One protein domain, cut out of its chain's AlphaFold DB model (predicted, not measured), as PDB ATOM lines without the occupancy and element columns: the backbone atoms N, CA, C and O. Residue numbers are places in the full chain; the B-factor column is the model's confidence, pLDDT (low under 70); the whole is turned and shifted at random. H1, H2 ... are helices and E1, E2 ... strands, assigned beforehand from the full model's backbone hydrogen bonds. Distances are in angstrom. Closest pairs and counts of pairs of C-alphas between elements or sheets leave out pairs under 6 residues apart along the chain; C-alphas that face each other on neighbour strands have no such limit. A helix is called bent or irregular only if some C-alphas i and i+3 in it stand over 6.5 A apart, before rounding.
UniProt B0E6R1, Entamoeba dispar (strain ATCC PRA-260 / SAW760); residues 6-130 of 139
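What this domain is: This is residues 6 to 130 of the 139 residues of a protein of Entamoeba dispar (strain ATCC PRA-260 / SAW760) (UniProt B0E6R1). A short helix, H5, sits in the core, with a small three-stranded sheet over one side of it, the longer helix H2 running past it, and the small helices H3 and H4 on the side away from the sheet. Between H5 and E2 a 30-residue stretch without a named element, residues 83 to 112, loops out and comes back, and H1 lies out at the sheet's margin. The printed part has 125 residues, with five named helices and three named strands in the order H1 E1 H2 H3 H4 H5 E2 E3; the sheet's order is E1 E3 E2, antiparallel. The class is mixed, helices and strands, with under half of the residues in named elements. The whole is compact, with a radius of gyration of the C-alphas of 14.3 A, and rounded, spanning 42 by 35 by 24 A.

How they stand to each other: H1, residues 6 to 14, only grazes, with residues 9 to 13, the sheet of E1, residues 19 to 23, E3, residues 124 to 129, and E2, residues 113 to 118. E1 and E3 are antiparallel at 158 degrees, with N 20 and O 127 within hydrogen-bond range at 2.8 A. E2 and E3 form a hairpin, with N 116 and O 126 at 2.8 A. H2, residues 34 to 46, touches H5, residues 76 to 82, with residues 34 to 38 alone; they run opposite ways at a shallow tilt of 7 degrees, and their closest C-alphas, of Ile 35 and Met 77, are 7.4 A apart. H2 only just touches H3, residues 54 to 57, with 3 pairs of C-alphas within 8 A, the closest Ile 42 and Glu 54 at 6.3 A. H3 touches H4, residues 70 to 73, where the C-alphas of Tyr 57 and Phe 72 are closest at 4.9 A. H5 is on the sheet at a height of 8.8 A, over E3 and only just over E1, where 3 of its C-alphas fall, and stands slantwise to the strands, at 47 degrees to E3 on the local plane. H1 and H4 are apart. Every O i to N i+4 pair is within hydrogen-bond range in H5, 3 of 5 are in H1 and 7 of 9 in H2, while H3 and H4 are too short for such a pair.

Where its parts are: H1 begins at C-alpha 6, (76.727, 179.223, 21.119), and is 13.1 A long; E1 is 13.7 A. H2 is 17.4 A long and irregular, with C-alphas 36 and 39 7.3 A apart. H3 is 5.6 A, H4 5.0 A and H5 10.1 A, beginning at (79.206, 184.501, 13.626). E2 is 14.1 A and E3 16.5 A, ending at C-alpha 129, (83.535, 173.056, 12.719).

The domain as a whole: The two C-alphas farthest apart, of Val 48 and Gly 91, are 42.8 A from each other. The printed part has no cut; the links H3 to H4 and H5 to E2 are long. The mean pLDDT of the printed part is 95.2, and no printed residue is under 70.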
ATOM      1  N   GLU A   6      77.397 180.255  20.310       92.94
ATOM      2  CA  GLU A   6      76.727 179.223  21.119       92.94
ATOM      3  C   GLU A   6      75.346 178.854  20.546       92.94
ATOM      4  O   GLU A   6      75.048 177.673  20.372       92.94
ATOM      5  N   ASP A   7      74.563 179.854  20.133       93.62
ATOM      6  CA  ASP A   7      73.255 179.646  19.504       93.62
ATOM      7  C   ASP A   7      73.385 179.069  18.086       93.62
ATOM      8  O   ASP A   7      72.643 178.171  17.688       93.62
ATOM      9  N   ALA A   8      74.344 179.577  17.303       95.12
ATOM     10  CA  ALA A   8      74.571 179.132  15.933       95.12
ATOM     11  C   ALA A   8      75.063 177.680  15.870       95.12
ATOM     12  O   ALA A   8      74.721 176.968  14.926       95.12
ATOM     13  N   MET A   9      75.830 177.232  16.870       94.94
ATOM     14  CA  MET A   9      76.380 175.879  16.921       94.94
ATOM     15  C   MET A   9      75.303 174.801  16.956       94.94
ATOM     16  O   MET A   9      75.528 173.734  16.389       94.94
ATOM     17  N   LYS A  10      74.142 175.073  17.564       92.81
ATOM     18  CA  LYS A  10      73.009 174.143  17.533       92.81
ATOM     19  C   LYS A  10      72.585 173.869  16.089       92.81
ATOM     20  O   LYS A  10      72.680 172.742  15.628       92.81
ATOM     21  N   THR A  11      72.238 174.917  15.341       94.00
ATOM     22  CA  THR A  11      71.814 174.787  13.938       94.00
ATOM     23  C   THR A  11      72.914 174.227  13.035       94.00
ATOM     24  O   THR A  11      72.627 173.424  12.159       94.00
ATOM     25  N   ILE A  12      74.173 174.625  13.238       96.00
ATOM     26  CA  ILE A  12      75.316 174.117  12.457       96.00
ATOM     27  C   ILE A  12      75.457 172.597  12.625       96.00
ATOM     28  O   ILE A  12      75.685 171.898  11.642       96.00
ATOM     29  N   ARG A  13      75.303 172.089  13.854       93.62
ATOM     30  CA  ARG A  13      75.379 170.652  14.148       93.62
ATOM     31  C   ARG A  13      74.134 169.899  13.689       93.62
ATOM     32  O   ARG A  13      74.278 168.831  13.110       93.62
ATOM     33  N   ASP A  14      72.945 170.467  13.886       94.62
ATOM     34  CA  ASP A  14      71.678 169.872  13.433       94.62
ATOM     35  C   ASP A  14      71.653 169.672  11.905       94.62
ATOM     36  O   ASP A  14      70.997 168.763  11.404       94.62
ATOM     37  N   LEU A  15      72.377 170.518  11.163       96.44
ATOM     38  CA  LEU A  15      72.522 170.447   9.707       96.44
ATOM     39  C   LEU A  15      73.773 169.678   9.239       96.44
ATOM     40  O   LEU A  15      74.063 169.698   8.046       96.44
ATOM     41  N   ASP A  16      74.513 169.039  10.154       95.69
ATOM     42  CA  ASP A  16      75.738 168.267   9.879       95.69
ATOM     43  C   ASP A  16      76.790 169.038   9.052       95.69
ATOM     44  O   ASP A  16      77.378 168.547   8.089       95.69
ATOM     45  N   VAL A  17      77.011 170.311   9.398       97.31
ATOM     46  CA  VAL A  17      77.948 171.184   8.678       97.31
ATOM     47  C   VAL A  17      79.385 170.960   9.164       97.31
ATOM     48  O   VAL A  17      79.707 171.248  10.316       97.31
ATOM     49  N   ASP A  18      80.286 170.551   8.264       97.38
ATOM     50  CA  ASP A  18      81.721 170.403   8.570       97.38
ATOM     51  C   ASP A  18      82.530 171.704   8.394       97.38
ATOM     52  O   ASP A  18      83.498 171.947   9.125       97.38
ATOM     53  N   TYR A  19      82.166 172.540   7.416       98.31
ATOM     54  CA  TYR A  19      82.896 173.761   7.068       98.31
ATOM     55  C   TYR A  19      81.960 174.939   6.815       98.31
ATOM     56  O   TYR A  19      80.880 174.800   6.246       98.31
ATOM     57  N   LEU A  20      82.423 176.126   7.191       98.44
ATOM     58  CA  LEU A  20      81.764 177.400   6.951       98.44
ATOM     59  C   LEU A  20      82.667 178.266   6.074       98.44
ATOM     60  O   LEU A  20      83.868 178.357   6.326       98.44
ATOM     61  N   LEU A  21      82.090 178.939   5.084       98.50
ATOM     62  CA  LEU A  21      82.794 179.861   4.199       98.50
ATOM     63  C   LEU A  21      82.205 181.263   4.346       98.50
ATOM     64  O   LEU A  21      80.985 181.411   4.401       98.50
ATOM     65  N   VAL A  22      83.069 182.278   4.380       98.56
ATOM     66  CA  VAL A  22      82.679 183.688   4.231       98.56
ATOM     67  C   VAL A  22      83.536 184.374   3.176       98.56
ATOM     68  O   VAL A  22      84.733 184.093   3.040       98.56
ATOM     69  N   VAL A  23      82.915 185.295   2.444       98.56
ATOM     70  CA  VAL A  23      83.584 186.226   1.540       98.56
ATOM     71  C   VAL A  23      83.822 187.537   2.279       98.56
ATOM     72  O   VAL A  23      82.875 188.194   2.712       98.56
ATOM     73  N   PHE A  24      85.086 187.937   2.400       98.31
ATOM     74  CA  PHE A  24      85.497 189.114   3.157       98.31
ATOM     75  C   PHE A  24      86.317 190.080   2.300       98.31
ATOM     76  O   PHE A  24      87.417 189.778   1.852       98.31
ATOM     77  N   GLY A  25      85.794 191.282   2.075       96.81
ATOM     78  CA  GLY A  25      86.414 192.253   1.182       96.81
ATOM     79  C   GLY A  25      87.293 193.292   1.860       96.81
ATOM     80  O   GLY A  25      87.966 194.053   1.162       96.81
ATOM     81  N   GLY A  26      87.306 193.336   3.194       96.00
ATOM     82  CA  GLY A  26      87.930 194.419   3.952       96.00
ATOM     83  C   GLY A  26      89.443 194.539   3.754       96.00
ATOM     84  O   GLY A  26      89.975 195.634   3.891       96.00
ATOM     85  N   TYR A  27      90.143 193.468   3.362       94.94
ATOM     86  CA  TYR A  27      91.591 193.529   3.115       94.94
ATOM     87  C   TYR A  27      91.967 194.210   1.786       94.94
ATOM     88  O   TYR A  27      92.978 194.900   1.734       94.94
ATOM     89  N   LEU A  28      91.188 194.050   0.709       92.81
ATOM     90  CA  LEU A  28      91.499 194.641  -0.609       92.81
ATOM     91  C   LEU A  28      90.539 195.751  -1.054       92.81
ATOM     92  O   LEU A  28      90.796 196.403  -2.062       92.81
ATOM     93  N   GLY A  29      89.434 195.970  -0.343       93.88
ATOM     94  CA  GLY A  29      88.397 196.909  -0.777       93.88
ATOM     95  C   GLY A  29      87.363 196.283  -1.718       93.88
ATOM     96  O   GLY A  29      86.755 196.987  -2.520       93.88
ATOM     97  N   TYR A  30      87.141 194.967  -1.641       95.50
ATOM     98  CA  TYR A  30      86.129 194.289  -2.456       95.50
ATOM     99  C   TYR A  30      84.726 194.462  -1.850       95.50
ATOM    100  O   TYR A  30      84.364 193.801  -0.884       95.50
ATOM    101  N   SER A  31      83.905 195.349  -2.410       93.75
ATOM    102  CA  SER A  31      82.616 195.725  -1.806       93.75
ATOM    103  C   SER A  31      81.504 194.672  -1.917       93.75
ATOM    104  O   SER A  31      80.522 194.758  -1.186       93.75
ATOM    105  N   SER A  32      81.611 193.671  -2.794       95.88
ATOM    106  CA  SER A  32      80.582 192.621  -2.942       95.88
ATOM    107  C   SER A  32      80.805 191.449  -1.974       95.88
ATOM    108  O   SER A  32      80.690 190.277  -2.343       95.88
ATOM    109  N   ASP A  33      81.139 191.764  -0.726       98.25
ATOM    110  CA  ASP A  33      81.420 190.809   0.343       98.25
ATOM    111  C   ASP A  33      80.196 190.543   1.240       98.25
ATOM    112  O   ASP A  33      79.122 191.132   1.067       98.25
ATOM    113  N   ASP A  34      80.342 189.616   2.187       98.50
ATOM    114  CA  ASP A  34      79.220 189.160   3.006       98.50
ATOM    115  C   ASP A  34      78.815 190.163   4.090       98.50
ATOM    116  O   ASP A  34      77.650 190.177   4.484       98.50
ATOM    117  N   ILE A  35      79.713 191.061   4.516       98.31
ATOM    118  CA  ILE A  35      79.378 192.147   5.451       98.31
ATOM    119  C   ILE A  35      78.376 193.121   4.810       98.31
ATOM    120  O   ILE A  35      77.380 193.470   5.438       98.31
ATOM    121  N   ASN A  36      78.553 193.503   3.537       97.06
ATOM    122  CA  ASN A  36      77.593 194.384   2.850       97.06
ATOM    123  C   ASN A  36      76.244 193.705   2.582       97.06
ATOM    124  O   ASN A  36      75.214 194.373   2.489       97.06
ATOM    125  N   LYS A  37      76.232 192.375   2.472       97.75
ATOM    126  CA  LYS A  37      75.011 191.584   2.265       97.75
ATOM    127  C   LYS A  37      74.359 191.154   3.583       97.75
ATOM    128  O   LYS A  37      73.254 190.615   3.565       97.75
ATOM    129  N   PHE A  38      74.997 191.402   4.725       98.38
ATOM    130  CA  PHE A  38      74.613 190.807   6.003       98.38
ATOM    131  C   PHE A  38      73.230 191.242   6.499       98.38
ATOM    132  O   PHE A  38      72.462 190.405   6.971       98.38
ATOM    133  N   LEU A  39      72.862 192.517   6.330       97.50
ATOM    134  CA  LEU A  39      71.528 193.005   6.706       97.50
ATOM    135  C   LEU A  39      70.408 192.275   5.949       97.50
ATOM    136  O   LEU A  39      69.366 191.979   6.529       97.50
ATOM    137  N   TRP A  40      70.634 191.889   4.689       97.31
ATOM    138  CA  TRP A  40      69.679 191.057   3.949       97.31
ATOM    139  C   TRP A  40      69.528 189.667   4.566       97.31
ATOM    140  O   TRP A  40      68.408 189.178   4.696       97.31
ATOM    141  N   MET A  41      70.630 189.053   5.010       97.81
ATOM    142  CA  MET A  41      70.583 187.762   5.706       97.81
ATOM    143  C   MET A  41      69.775 187.856   7.008       97.81
ATOM    144  O   MET A  41      69.011 186.943   7.319       97.81
ATOM    145  N   ILE A  42      69.910 188.961   7.750       97.44
ATOM    146  CA  ILE A  42      69.137 189.214   8.974       97.44
ATOM    147  C   ILE A  42      67.647 189.350   8.655       97.44
ATOM    148  O   ILE A  42      66.843 188.672   9.286       97.44
ATOM    149  N   ARG A  43      67.278 190.157   7.652       96.75
ATOM    150  CA  ARG A  43      65.876 190.346   7.230       96.75
ATOM    151  C   ARG A  43      65.206 189.035   6.824       96.75
ATOM    152  O   ARG A  43      64.072 188.785   7.215       96.75
ATOM    153  N   ILE A  44      65.917 188.183   6.082       96.44
ATOM    154  CA  ILE A  44      65.420 186.854   5.697       96.44
ATOM    155  C   ILE A  44      65.250 185.969   6.938       96.44
ATOM    156  O   ILE A  44      64.199 185.360   7.124       96.44
ATOM    157  N   GLY A  45      66.257 185.926   7.817       94.81
ATOM    158  CA  GLY A  45      66.206 185.129   9.045       94.81
ATOM    159  C   GLY A  45      65.104 185.570  10.014       94.81
ATOM    160  O   GLY A  45      64.474 184.721  10.644       94.81
ATOM    161  N   ALA A  46      64.834 186.874  10.101       94.62
ATOM    162  CA  ALA A  46      63.787 187.450  10.943       94.62
ATOM    163  C   ALA A  46      62.378 186.974  10.557       94.62
ATOM    164  O   ALA A  46      61.506 186.893  11.418       94.62
ATOM    165  N   GLY A  47      62.167 186.584   9.293       92.06
ATOM    166  CA  GLY A  47      60.905 185.994   8.841       92.06
ATOM    167  C   GLY A  47      60.582 184.640   9.484       92.06
ATOM    168  O   GLY A  47      59.423 184.236   9.496       92.06
ATOM    169  N   VAL A  48      61.586 183.947  10.035       91.06
ATOM    170  CA  VAL A  48      61.437 182.626  10.676       91.06
ATOM    171  C   VAL A  48      61.761 182.675  12.169       91.06
ATOM    172  O   VAL A  48      61.142 181.968  12.959       91.06
ATOM    173  N   ASN A  49      62.724 183.504  12.575       89.19
ATOM    174  CA  ASN A  49      63.141 183.650  13.964       89.19
ATOM    175  C   ASN A  49      62.893 185.091  14.452       89.19
ATOM    176  O   ASN A  49      63.737 185.959  14.214       89.19
ATOM    177  N   PRO A  50      61.810 185.337  15.214       87.44
ATOM    178  CA  PRO A  50      61.465 186.665  15.724       87.44
ATOM    179  C   PRO A  50      62.519 187.292  16.648       87.44
ATOM    180  O   PRO A  50      62.499 188.500  16.866       87.44
ATOM    181  N   SER A  51      63.451 186.501  17.200       88.56
ATOM    182  CA  SER A  51      64.555 187.043  18.009       88.56
ATOM    183  C   SER A  51      65.573 187.841  17.182       88.56
ATOM    184  O   SER A  51      66.324 188.645  17.738       88.56
ATOM    185  N   LEU A  52      65.594 187.657  15.856       93.88
ATOM    186  CA  LEU A  52      66.425 188.436  14.946       93.88
ATOM    187  C   LEU A  52      65.742 189.769  14.640       93.88
ATOM    188  O   LEU A  52      64.861 189.860  13.792       93.88
ATOM    189  N   ASN A  53      66.192 190.821  15.319       95.25
ATOM    190  CA  ASN A  53      65.771 192.190  15.055       95.25
ATOM    191  C   ASN A  53      66.934 192.977  14.445       95.25
ATOM    192  O   ASN A  53      67.991 193.105  15.062       95.25
ATOM    193  N   GLU A  54      66.730 193.515  13.242       96.69
ATOM    194  CA  GLU A  54      67.733 194.281  12.498       96.69
ATOM    195  C   GLU A  54      68.277 195.474  13.295       96.69
ATOM    196  O   GLU A  54      69.485 195.707  13.299       96.69
ATOM    197  N   ASN A  55      67.422 196.161  14.062       96.88
ATOM    198  CA  ASN A  55      67.809 197.329  14.857       96.88
ATOM    199  C   ASN A  55      68.889 197.004  15.898       96.88
ATOM    200  O   ASN A  55      69.692 197.867  16.243       96.88
ATOM    201  N   ASN A  56      68.967 195.749  16.355       97.62
ATOM    202  CA  ASN A  56      69.981 195.320  17.315       97.62
ATOM    203  C   ASN A  56      71.396 195.297  16.718       97.62
ATOM    204  O   ASN A  56      72.362 195.219  17.476       97.62
ATOM    205  N   TYR A  57      71.543 195.332  15.389       98.06
ATOM    206  CA  TYR A  57      72.833 195.307  14.689       98.06
ATOM    207  C   TYR A  57      73.395 196.706  14.399       98.06
ATOM    208  O   TYR A  57      74.527 196.821  13.934       98.06
ATOM    209  N   TYR A  58      72.635 197.759  14.705       98.06
ATOM    210  CA  TYR A  58      73.085 199.144  14.620       98.06
ATOM    211  C   TYR A  58      73.637 199.613  15.968       98.06
ATOM    212  O   TYR A  58      73.134 199.236  17.026       98.06
ATOM    213  N   ASN A  59      74.645 200.481  15.931       97.56
ATOM    214  CA  ASN A  59      75.107 201.243  17.085       97.56
ATOM    215  C   ASN A  59      74.785 202.725  16.853       97.56
ATOM    216  O   ASN A  59      75.173 203.284  15.829       97.56
ATOM    217  N   HIS A  60      74.008 203.340  17.749       95.12
ATOM    218  CA  HIS A  60      73.502 204.715  17.591       95.12
ATOM    219  C   HIS A  60      72.911 205.010  16.194       95.12
ATOM    220  O   HIS A  60      73.174 206.047  15.591       95.12
ATOM    221  N   GLY A  61      72.138 204.065  15.645       95.38
ATOM    222  CA  GLY A  61      71.515 204.190  14.319       95.38
ATOM    223  C   GLY A  61      72.458 203.978  13.128       95.38
ATOM    224  O   GLY A  61      72.011 204.045  11.988       95.38
ATOM    225  N   THR A  62      73.739 203.678  13.365       96.62
ATOM    226  CA  THR A  62      74.742 203.451  12.316       96.62
ATOM    227  C   THR A  62      75.151 201.981  12.254       96.62
ATOM    228  O   THR A  62      75.385 201.339  13.279       96.62
ATOM    229  N   TYR A  63      75.230 201.433  11.041       96.88
ATOM    230  CA  TYR A  63      75.788 200.105  10.797       96.88
ATOM    231  C   TYR A  63      77.297 200.240  10.577       96.88
ATOM    232  O   TYR A  63      77.746 200.562   9.480       96.88
ATOM    233  N   THR A  64      78.059 200.061  11.652       96.94
ATOM    234  CA  THR A  64      79.514 200.269  11.707       96.94
ATOM    235  C   THR A  64      80.212 198.978  12.138       96.94
ATOM    236  O   THR A  64      79.651 198.173  12.883       96.94
ATOM    237  N   VAL A  65      81.425 198.760  11.633       97.44
ATOM    238  CA  VAL A  65      82.305 197.628  11.950       97.44
ATOM    239  C   VAL A  65      83.438 198.025  12.901       97.44
ATOM    240  O   VAL A  65      83.980 197.161  13.577       97.44
ATOM    241  N   GLY A  66      83.791 199.310  12.987       96.69
ATOM    242  CA  GLY A  66      84.804 199.834  13.906       96.69
ATOM    243  C   GLY A  66      84.282 200.059  15.327       96.69
ATOM    244  O   GLY A  66      85.031 199.866  16.284       96.69
ATOM    245  N   ASP A  67      83.002 200.420  15.463       96.94
ATOM    246  CA  ASP A  67      82.289 200.511  16.747       96.94
ATOM    247  C   ASP A  67      80.927 199.781  16.688       96.94
ATOM    248  O   ASP A  67      79.866 200.396  16.821       96.94
ATOM    249  N   PRO A  68      80.926 198.466  16.394       97.25
ATOM    250  CA  PRO A  68      79.709 197.700  16.157       97.25
ATOM    251  C   PRO A  68      78.892 197.527  17.439       97.25
ATOM    252  O   PRO A  68      79.431 197.463  18.545       97.25
ATOM    253  N   SER A  69      77.582 197.318  17.292       97.69
ATOM    254  CA  SER A  69      76.756 196.887  18.421       97.69
ATOM    255  C   SER A  69      77.245 195.541  18.968       97.69
ATOM    256  O   SER A  69      77.819 194.725  18.240       97.69
ATOM    257  N   ASN A  70      76.954 195.246  20.238       96.38
ATOM    258  CA  ASN A  70      77.300 193.947  20.825       96.38
ATOM    259  C   ASN A  70      76.715 192.774  20.020       96.38
ATOM    260  O   ASN A  70      77.391 191.768  19.807       96.38
ATOM    261  N   THR A  71      75.479 192.901  19.535       97.06
ATOM    262  CA  THR A  71      74.832 191.860  18.723       97.06
ATOM    263  C   THR A  71      75.589 191.617  17.421       97.06
ATOM    264  O   THR A  71      75.819 190.465  17.059       97.06
ATOM    265  N   PHE A  72      76.037 192.678  16.741       97.88
ATOM    266  CA  PHE A  72      76.815 192.529  15.518       97.88
ATOM    267  C   PHE A  72      78.216 191.979  15.807       97.88
ATOM    268  O   PHE A  72      78.591 190.961  15.224       97.88
ATOM    269  N   LYS A  73      78.937 192.559  16.773       97.06
ATOM    270  CA  LYS A  73      80.289 192.153  17.191       97.06
ATOM    271  C   LYS A  73      80.393 190.667  17.541       97.06
ATOM    272  O   LYS A  73      81.371 190.010  17.192       97.06
ATOM    273  N   TYR A  74      79.389 190.130  18.237       96.62
ATOM    274  CA  TYR A  74      79.369 188.728  18.664       96.62
ATOM    275  C   TYR A  74      78.697 187.777  17.670       96.62
ATOM    276  O   TYR A  74      78.685 186.568  17.918       96.62
ATOM    277  N   SER A  75      78.165 188.280  16.553       97.62
ATOM    278  CA  SER A  75      77.604 187.436  15.497       97.62
ATOM    279  C   SER A  75      78.680 186.563  14.846       97.62
ATOM    280  O   SER A  75      79.837 186.971  14.709       97.62
ATOM    281  N   MET A  76      78.297 185.369  14.386       97.94
ATOM    282  CA  MET A  76      79.206 184.501  13.626       97.94
ATOM    283  C   MET A  76      79.805 185.222  12.414       97.94
ATOM    284  O   MET A  76      81.002 185.102  12.180       97.94
ATOM    285  N   MET A  77      79.006 186.012  11.687       98.38
ATOM    286  CA  MET A  77      79.473 186.745  10.506       98.38
ATOM    287  C   MET A  77      80.626 187.703  10.827       98.38
ATOM    288  O   MET A  77      81.680 187.625  10.194       98.38
ATOM    289  N   TYR A  78      80.446 188.578  11.823       98.19
ATOM    290  CA  TYR A  78      81.471 189.548  12.208       98.19
ATOM    291  C   TYR A  78      82.746 188.836  12.659       98.19
ATOM    292  O   TYR A  78      83.832 189.115  12.152       98.19
ATOM    293  N   LYS A  79      82.602 187.855  13.563       98.00
ATOM    294  CA  LYS A  79      83.739 187.095  14.082       98.00
ATOM    295  C   LYS A  79      84.509 186.398  12.960       98.00
ATOM    296  O   LYS A  79      85.731 186.410  12.977       98.00
ATOM    297  N   MET A  80      83.816 185.792  11.992       98.19
ATOM    298  CA  MET A  80      84.452 185.048  10.896       98.19
ATOM    299  C   MET A  80      85.136 185.970   9.886       98.19
ATOM    300  O   MET A  80      86.195 185.627   9.379       98.19
ATOM    301  N   CYS A  81      84.579 187.145   9.601       97.81
ATOM    302  CA  CYS A  81      85.222 188.090   8.687       97.81
ATOM    303  C   CYS A  81      86.464 188.743   9.316       97.81
ATOM    304  O   CYS A  81      87.507 188.848   8.667       97.81
ATOM    305  N   TYR A  82      86.371 189.130  10.593       97.75
ATOM    306  CA  TYR A  82      87.380 189.951  11.267       97.75
ATOM    307  C   TYR A  82      88.339 189.185  12.191       97.75
ATOM    308  O   TYR A  82      89.199 189.799  12.829       97.75
ATOM    309  N   HIS A  83      88.265 187.851  12.251       96.69
ATOM    310  CA  HIS A  83      89.228 187.054  13.010       96.69
ATOM    311  C   HIS A  83      90.665 187.333  12.540       96.69
ATOM    312  O   HIS A  83      90.990 187.223  11.357       96.69
ATOM    313  N   ASN A  84      91.542 187.690  13.480       94.69
ATOM    314  CA  ASN A  84      92.930 188.097  13.249       94.69
ATOM    315  C   ASN A  84      93.108 189.360  12.385       94.69
ATOM    316  O   ASN A  84      94.239 189.668  12.011       94.69
ATOM    317  N   PHE A  85      92.044 190.108  12.080       95.81
ATOM    318  CA  PHE A  85      92.131 191.246  11.163       95.81
ATOM    319  C   PHE A  85      92.746 192.499  11.798       95.81
ATOM    320  O   PHE A  85      93.412 193.252  11.102       95.81
ATOM    321  N   TYR A  86      92.632 192.691  13.117       95.00
ATOM    322  CA  TYR A  86      93.192 193.860  13.822       95.00
ATOM    323  C   TYR A  86      94.711 194.054  13.616       95.00
ATOM    324  O   TYR A  86      95.215 195.174  13.685       95.00
ATOM    325  N   LYS A  87      95.446 192.964  13.345       92.75
ATOM    326  CA  LYS A  87      96.891 192.945  13.045       92.75
ATOM    327  C   LYS A  87      97.213 192.926  11.542       92.75
ATOM    328  O   LYS A  87      98.383 192.947  11.167       92.75
ATOM    329  N   ALA A  88      96.202 192.799  10.683       91.38
ATOM    330  CA  ALA A  88      96.386 192.741   9.241       91.38
ATOM    331  C   ALA A  88      96.650 194.149   8.697       91.38
ATOM    332  O   ALA A  88      95.916 195.088   8.996       91.38
ATOM    333  N   SER A  89      97.683 194.288   7.869       86.50
ATOM    334  CA  SER A  89      97.959 195.508   7.111       86.50
ATOM    335  C   SER A  89      98.222 195.150   5.650       86.50
ATOM    336  O   SER A  89      98.822 194.121   5.332       86.50
ATOM    337  N   ASN A  90      97.734 196.002   4.763       77.81
ATOM    338  CA  ASN A  90      97.911 195.973   3.312       77.81
ATOM    339  C   ASN A  90      98.670 197.229   2.827       77.81
ATOM    340  O   ASN A  90      98.464 197.682   1.705       77.81
ATOM    341  N   GLY A  91      99.510 197.823   3.686       76.00
ATOM    342  CA  GLY A  91     100.220 199.081   3.408       76.00
ATOM    343  C   GLY A  91      99.567 200.330   4.017       76.00
ATOM    344  O   GLY A  91     100.116 201.421   3.897       76.00
ATOM    345  N   TYR A  92      98.436 200.171   4.709       72.00
ATOM    346  CA  TYR A  92      97.794 201.205   5.529       72.00
ATOM    347  C   TYR A  92      97.908 200.882   7.033       72.00
ATOM    348  O   TYR A  92      98.684 200.019   7.457       72.00
ATOM    349  N   HIS A  93      97.109 201.569   7.857       85.81
ATOM    350  CA  HIS A  93      96.941 201.263   9.276       85.81
ATOM    351  C   HIS A  93      96.501 199.808   9.488       85.81
ATOM    352  O   HIS A  93      95.630 199.300   8.779       85.81
ATOM    353  N   SER A  94      97.091 199.156  10.490       94.00
ATOM    354  CA  SER A  94      96.695 197.809  10.902       94.00
ATOM    355  C   SER A  94      95.211 197.768  11.275       94.00
ATOM    356  O   SER A  94      94.723 198.663  11.963       94.00
ATOM    357  N   GLY A  95      94.495 196.744  10.810       95.31
ATOM    358  CA  GLY A  95      93.068 196.565  11.072       95.31
ATOM    359  C   GLY A  95      92.142 197.480  10.272       95.31
ATOM    360  O   GLY A  95      90.946 197.494  10.547       95.31
ATOM    361  N   MET A  96      92.650 198.244   9.301       96.56
ATOM    362  CA  MET A  96      91.815 199.079   8.436       96.56
ATOM    363  C   MET A  96      90.990 198.223   7.467       96.56
ATOM    364  O   MET A  96      91.545 197.577   6.580       96.56
ATOM    365  N   ASP A  97      89.663 198.277   7.580       96.62
ATOM    366  CA  ASP A  97      88.755 197.766   6.554       96.62
ATOM    367  C   ASP A  97      88.722 198.750   5.373       96.62
ATOM    368  O   ASP A  97      88.229 199.873   5.483       96.62
ATOM    369  N   ALA A  98      89.252 198.338   4.223       95.62
ATOM    370  CA  ALA A  98      89.374 199.180   3.038       95.62
ATOM    371  C   ALA A  98      88.031 199.508   2.358       95.62
ATOM    372  O   ALA A  98      87.961 200.495   1.622       95.62
ATOM    373  N   VAL A  99      86.974 198.721   2.601       96.19
ATOM    374  CA  VAL A  99      85.625 198.981   2.073       96.19
ATOM    375  C   VAL A  99      84.907 200.006   2.949       96.19
ATOM    376  O   VAL A  99      84.380 200.984   2.426       96.19
ATOM    377  N   ARG A 100      84.895 199.799   4.275       96.56
ATOM    378  CA  ARG A 100      84.158 200.658   5.229       96.56
ATOM    379  C   ARG A 100      84.949 201.870   5.705       96.56
ATOM    380  O   ARG A 100      84.349 202.818   6.192       96.56
ATOM    381  N   ARG A 101      86.275 201.858   5.538       95.56
ATOM    382  CA  ARG A 101      87.203 202.884   6.044       95.56
ATOM    383  C   ARG A 101      87.165 203.025   7.568       95.56
ATOM    384  O   ARG A 101      87.317 204.119   8.102       95.56
ATOM    385  N   GLU A 102      87.006 201.904   8.261       96.19
ATOM    386  CA  GLU A 102      86.963 201.829   9.721       96.19
ATOM    387  C   GLU A 102      88.048 200.886  10.250       96.19
ATOM    388  O   GLU A 102      88.477 199.961   9.560       96.19
ATOM    389  N   ILE A 103      88.512 201.128  11.480       96.50
ATOM    390  CA  ILE A 103      89.602 200.362  12.092       96.50
ATOM    391  C   ILE A 103      89.033 199.337  13.064       96.50
ATOM    392  O   ILE A 103      88.396 199.692  14.056       96.50
ATOM    393  N   ILE A 104      89.359 198.072  12.825       96.69
ATOM    394  CA  ILE A 104      89.086 196.967  13.734       96.69
ATOM    395  C   ILE A 104      90.200 196.905  14.773       96.69
ATOM    396  O   ILE A 104      91.347 196.592  14.461       96.69
ATOM    397  N   LYS A 105      89.862 197.222  16.024       92.75
ATOM    398  CA  LYS A 105      90.841 197.335  17.117       92.75
ATOM    399  C   LYS A 105      90.989 196.061  17.942       92.75
ATOM    400  O   LYS A 105      92.018 195.855  18.574       92.75
ATOM    401  N   GLU A 106      89.957 195.225  17.955       89.56
ATOM    402  CA  GLU A 106      89.858 194.090  18.867       89.56
ATOM    403  C   GLU A 106      89.804 192.757  18.130       89.56
ATOM    404  O   GLU A 106      89.266 192.643  17.029       89.56
ATOM    405  N   GLN A 107      90.336 191.730  18.789       91.19
ATOM    406  CA  GLN A 107      90.251 190.352  18.338       91.19
ATOM    407  C   GLN A 107      88.993 189.677  18.876       91.19
ATOM    408  O   GLN A 107      88.669 189.782  20.058       91.19
ATOM    409  N   THR A 108      88.349 188.875  18.029       87.19
ATOM    410  CA  THR A 108      87.311 187.930  18.452       87.19
ATOM    411  C   THR A 108      87.818 186.494  18.399       87.19
ATOM    412  O   THR A 108      88.519 186.108  17.460       87.19
ATOM    413  N   TYR A 109      87.411 185.683  19.373       90.81
ATOM    414  CA  TYR A 109      87.840 184.290  19.520       90.81
ATOM    415  C   TYR A 109      86.684 183.321  19.302       90.81
ATOM    416  O   TYR A 109      85.539 183.636  19.631       90.81
ATOM    417  N   PHE A 110      86.995 182.136  18.786       93.88
ATOM    418  CA  PHE A 110      86.057 181.028  18.639       93.88
ATOM    419  C   PHE A 110      86.331 179.947  19.679       93.88
ATOM    420  O   PHE A 110      87.474 179.770  20.096       93.88
ATOM    421  N   LYS A 111      85.282 179.229  20.081       94.19
ATOM    422  CA  LYS A 111      85.378 178.056  20.963       94.19
ATOM    423  C   LYS A 111      85.162 176.748  20.188       94.19
ATOM    424  O   LYS A 111      85.801 175.742  20.470       94.19
ATOM    425  N   ASN A 112      84.264 176.763  19.208       95.12
ATOM    426  CA  ASN A 112      83.710 175.587  18.537       95.12
ATOM    427  C   ASN A 112      84.057 175.507  17.047       95.12
ATOM    428  O   ASN A 112      83.681 174.537  16.395       95.12
ATOM    429  N   ILE A 113      84.733 176.513  16.496       96.31
ATOM    430  CA  ILE A 113      85.231 176.495  15.121       96.31
ATOM    431  C   ILE A 113      86.680 176.972  15.093       96.31
ATOM    432  O   ILE A 113      87.115 177.706  15.982       96.31
ATOM    433  N   GLN A 114      87.416 176.588  14.059       96.56
ATOM    434  CA  GLN A 114      88.798 177.013  13.849       96.56
ATOM    435  C   GLN A 114      89.023 177.433  12.399       96.56
ATOM    436  O   GLN A 114      88.400 176.891  11.486       96.56
ATOM    437  N   GLU A 115      89.910 178.399  12.175       97.19
ATOM    438  CA  GLU A 115      90.300 178.795  10.822       97.19
ATOM    439  C   GLU A 115      91.014 177.626  10.127       97.19
ATOM    440  O   GLU A 115      91.981 177.078  10.653       97.19
ATOM    441  N   ALA A 116      90.508 177.224   8.962       98.19
ATOM    442  CA  ALA A 116      91.062 176.141   8.153       98.19
ATOM    443  C   ALA A 116      91.859 176.674   6.955       98.19
ATOM    444  O   ALA A 116      92.851 176.070   6.555       98.19
ATOM    445  N   PHE A 117      91.420 177.796   6.380       98.38
ATOM    446  CA  PHE A 117      92.074 178.442   5.248       98.38
ATOM    447  C   PHE A 117      91.679 179.919   5.167       98.38
ATOM    448  O   PHE A 117      90.509 180.260   5.332       98.38
ATOM    449  N   THR A 118      92.636 180.773   4.816       98.00
ATOM    450  CA  THR A 118      92.404 182.165   4.418       98.00
ATOM    451  C   THR A 118      93.189 182.417   3.138       98.00
ATOM    452  O   THR A 118      94.378 182.106   3.068       98.00
ATOM    453  N   SER A 119      92.531 182.950   2.105       97.56
ATOM    454  CA  SER A 119      93.205 183.237   0.836       97.56
ATOM    455  C   SER A 119      94.262 184.337   0.998       97.56
ATOM    456  O   SER A 119      94.196 185.141   1.923       97.56
ATOM    457  N   GLN A 120      95.230 184.411   0.075       94.31
ATOM    458  CA  GLN A 120      96.350 185.368   0.134       94.31
ATOM    459  C   GLN A 120      95.900 186.817   0.375       94.31
ATOM    460  O   GLN A 120      96.530 187.559   1.122       94.31
ATOM    461  N   HIS A 121      94.783 187.199  -0.238       93.38
ATOM    462  CA  HIS A 121      94.200 188.532  -0.133       93.38
ATOM    463  C   HIS A 121      92.943 188.585   0.740       93.38
ATOM    464  O   HIS A 121      92.181 189.546   0.673       93.38
ATOM    465  N   TRP A 122      92.714 187.535   1.530       95.38
ATOM    466  CA  TRP A 122      91.666 187.427   2.543       95.38
ATOM    467  C   TRP A 122      90.233 187.542   2.001       95.38
ATOM    468  O   TRP A 122      89.298 187.671   2.782       95.38
ATOM    469  N   ILE A 123      90.052 187.413   0.680       97.44
ATOM    470  CA  ILE A 123      88.742 187.420   0.013       97.44
ATOM    471  C   ILE A 123      87.885 186.234   0.444       97.44
ATOM    472  O   ILE A 123      86.678 186.377   0.590       97.44
ATOM    473  N   VAL A 124      88.496 185.065   0.642       98.38
ATOM    474  CA  VAL A 124      87.794 183.841   1.039       98.38
ATOM    475  C   VAL A 124      88.402 183.343   2.335       98.38
ATOM    476  O   VAL A 124      89.621 183.162   2.416       98.38
ATOM    477  N   ARG A 125      87.543 183.093   3.322       98.19
ATOM    478  CA  ARG A 125      87.917 182.484   4.599       98.19
ATOM    479  C   ARG A 125      87.063 181.255   4.847       98.19
ATOM    480  O   ARG A 125      85.845 181.298   4.674       98.19
ATOM    481  N   ILE A 126      87.707 180.175   5.263       98.69
ATOM    482  CA  ILE A 126      87.075 178.889   5.530       98.69
ATOM    483  C   ILE A 126      87.378 178.498   6.968       98.69
ATOM    484  O   ILE A 126      88.531 178.496   7.403       98.69
ATOM    485  N   TYR A 127      86.329 178.132   7.691       98.56
ATOM    486  CA  TYR A 127      86.384 177.676   9.067       98.56
ATOM    487  C   TYR A 127      85.909 176.235   9.145       98.56
ATOM    488  O   TYR A 127      84.895 175.883   8.548       98.56
ATOM    489  N   LYS A 128      86.630 175.406   9.893       98.19
ATOM    490  CA  LYS A 128      86.229 174.038  10.208       98.19
ATOM    491  C   LYS A 128      85.437 174.027  11.506       98.19
ATOM    492  O   LYS A 128      85.846 174.660  12.481       98.19
ATOM    493  N   VAL A 129      84.336 173.289  11.520       97.50
ATOM    494  CA  VAL A 129      83.535 173.056  12.719       97.50
ATOM    495  C   VAL A 129      84.202 171.978  13.570       97.50
ATOM    496  O   VAL A 129      84.550 170.901  13.081       97.50
ATOM    497  N   ASN A 130      84.404 172.267  14.855       93.81
ATOM    498  CA  ASN A 130      84.945 171.292  15.791       93.81
ATOM    499  C   ASN A 130      83.863 170.255  16.087       93.81
ATOM    500  O   ASN A 130      82.750 170.600  16.503       93.81
TER     501      ASN A 130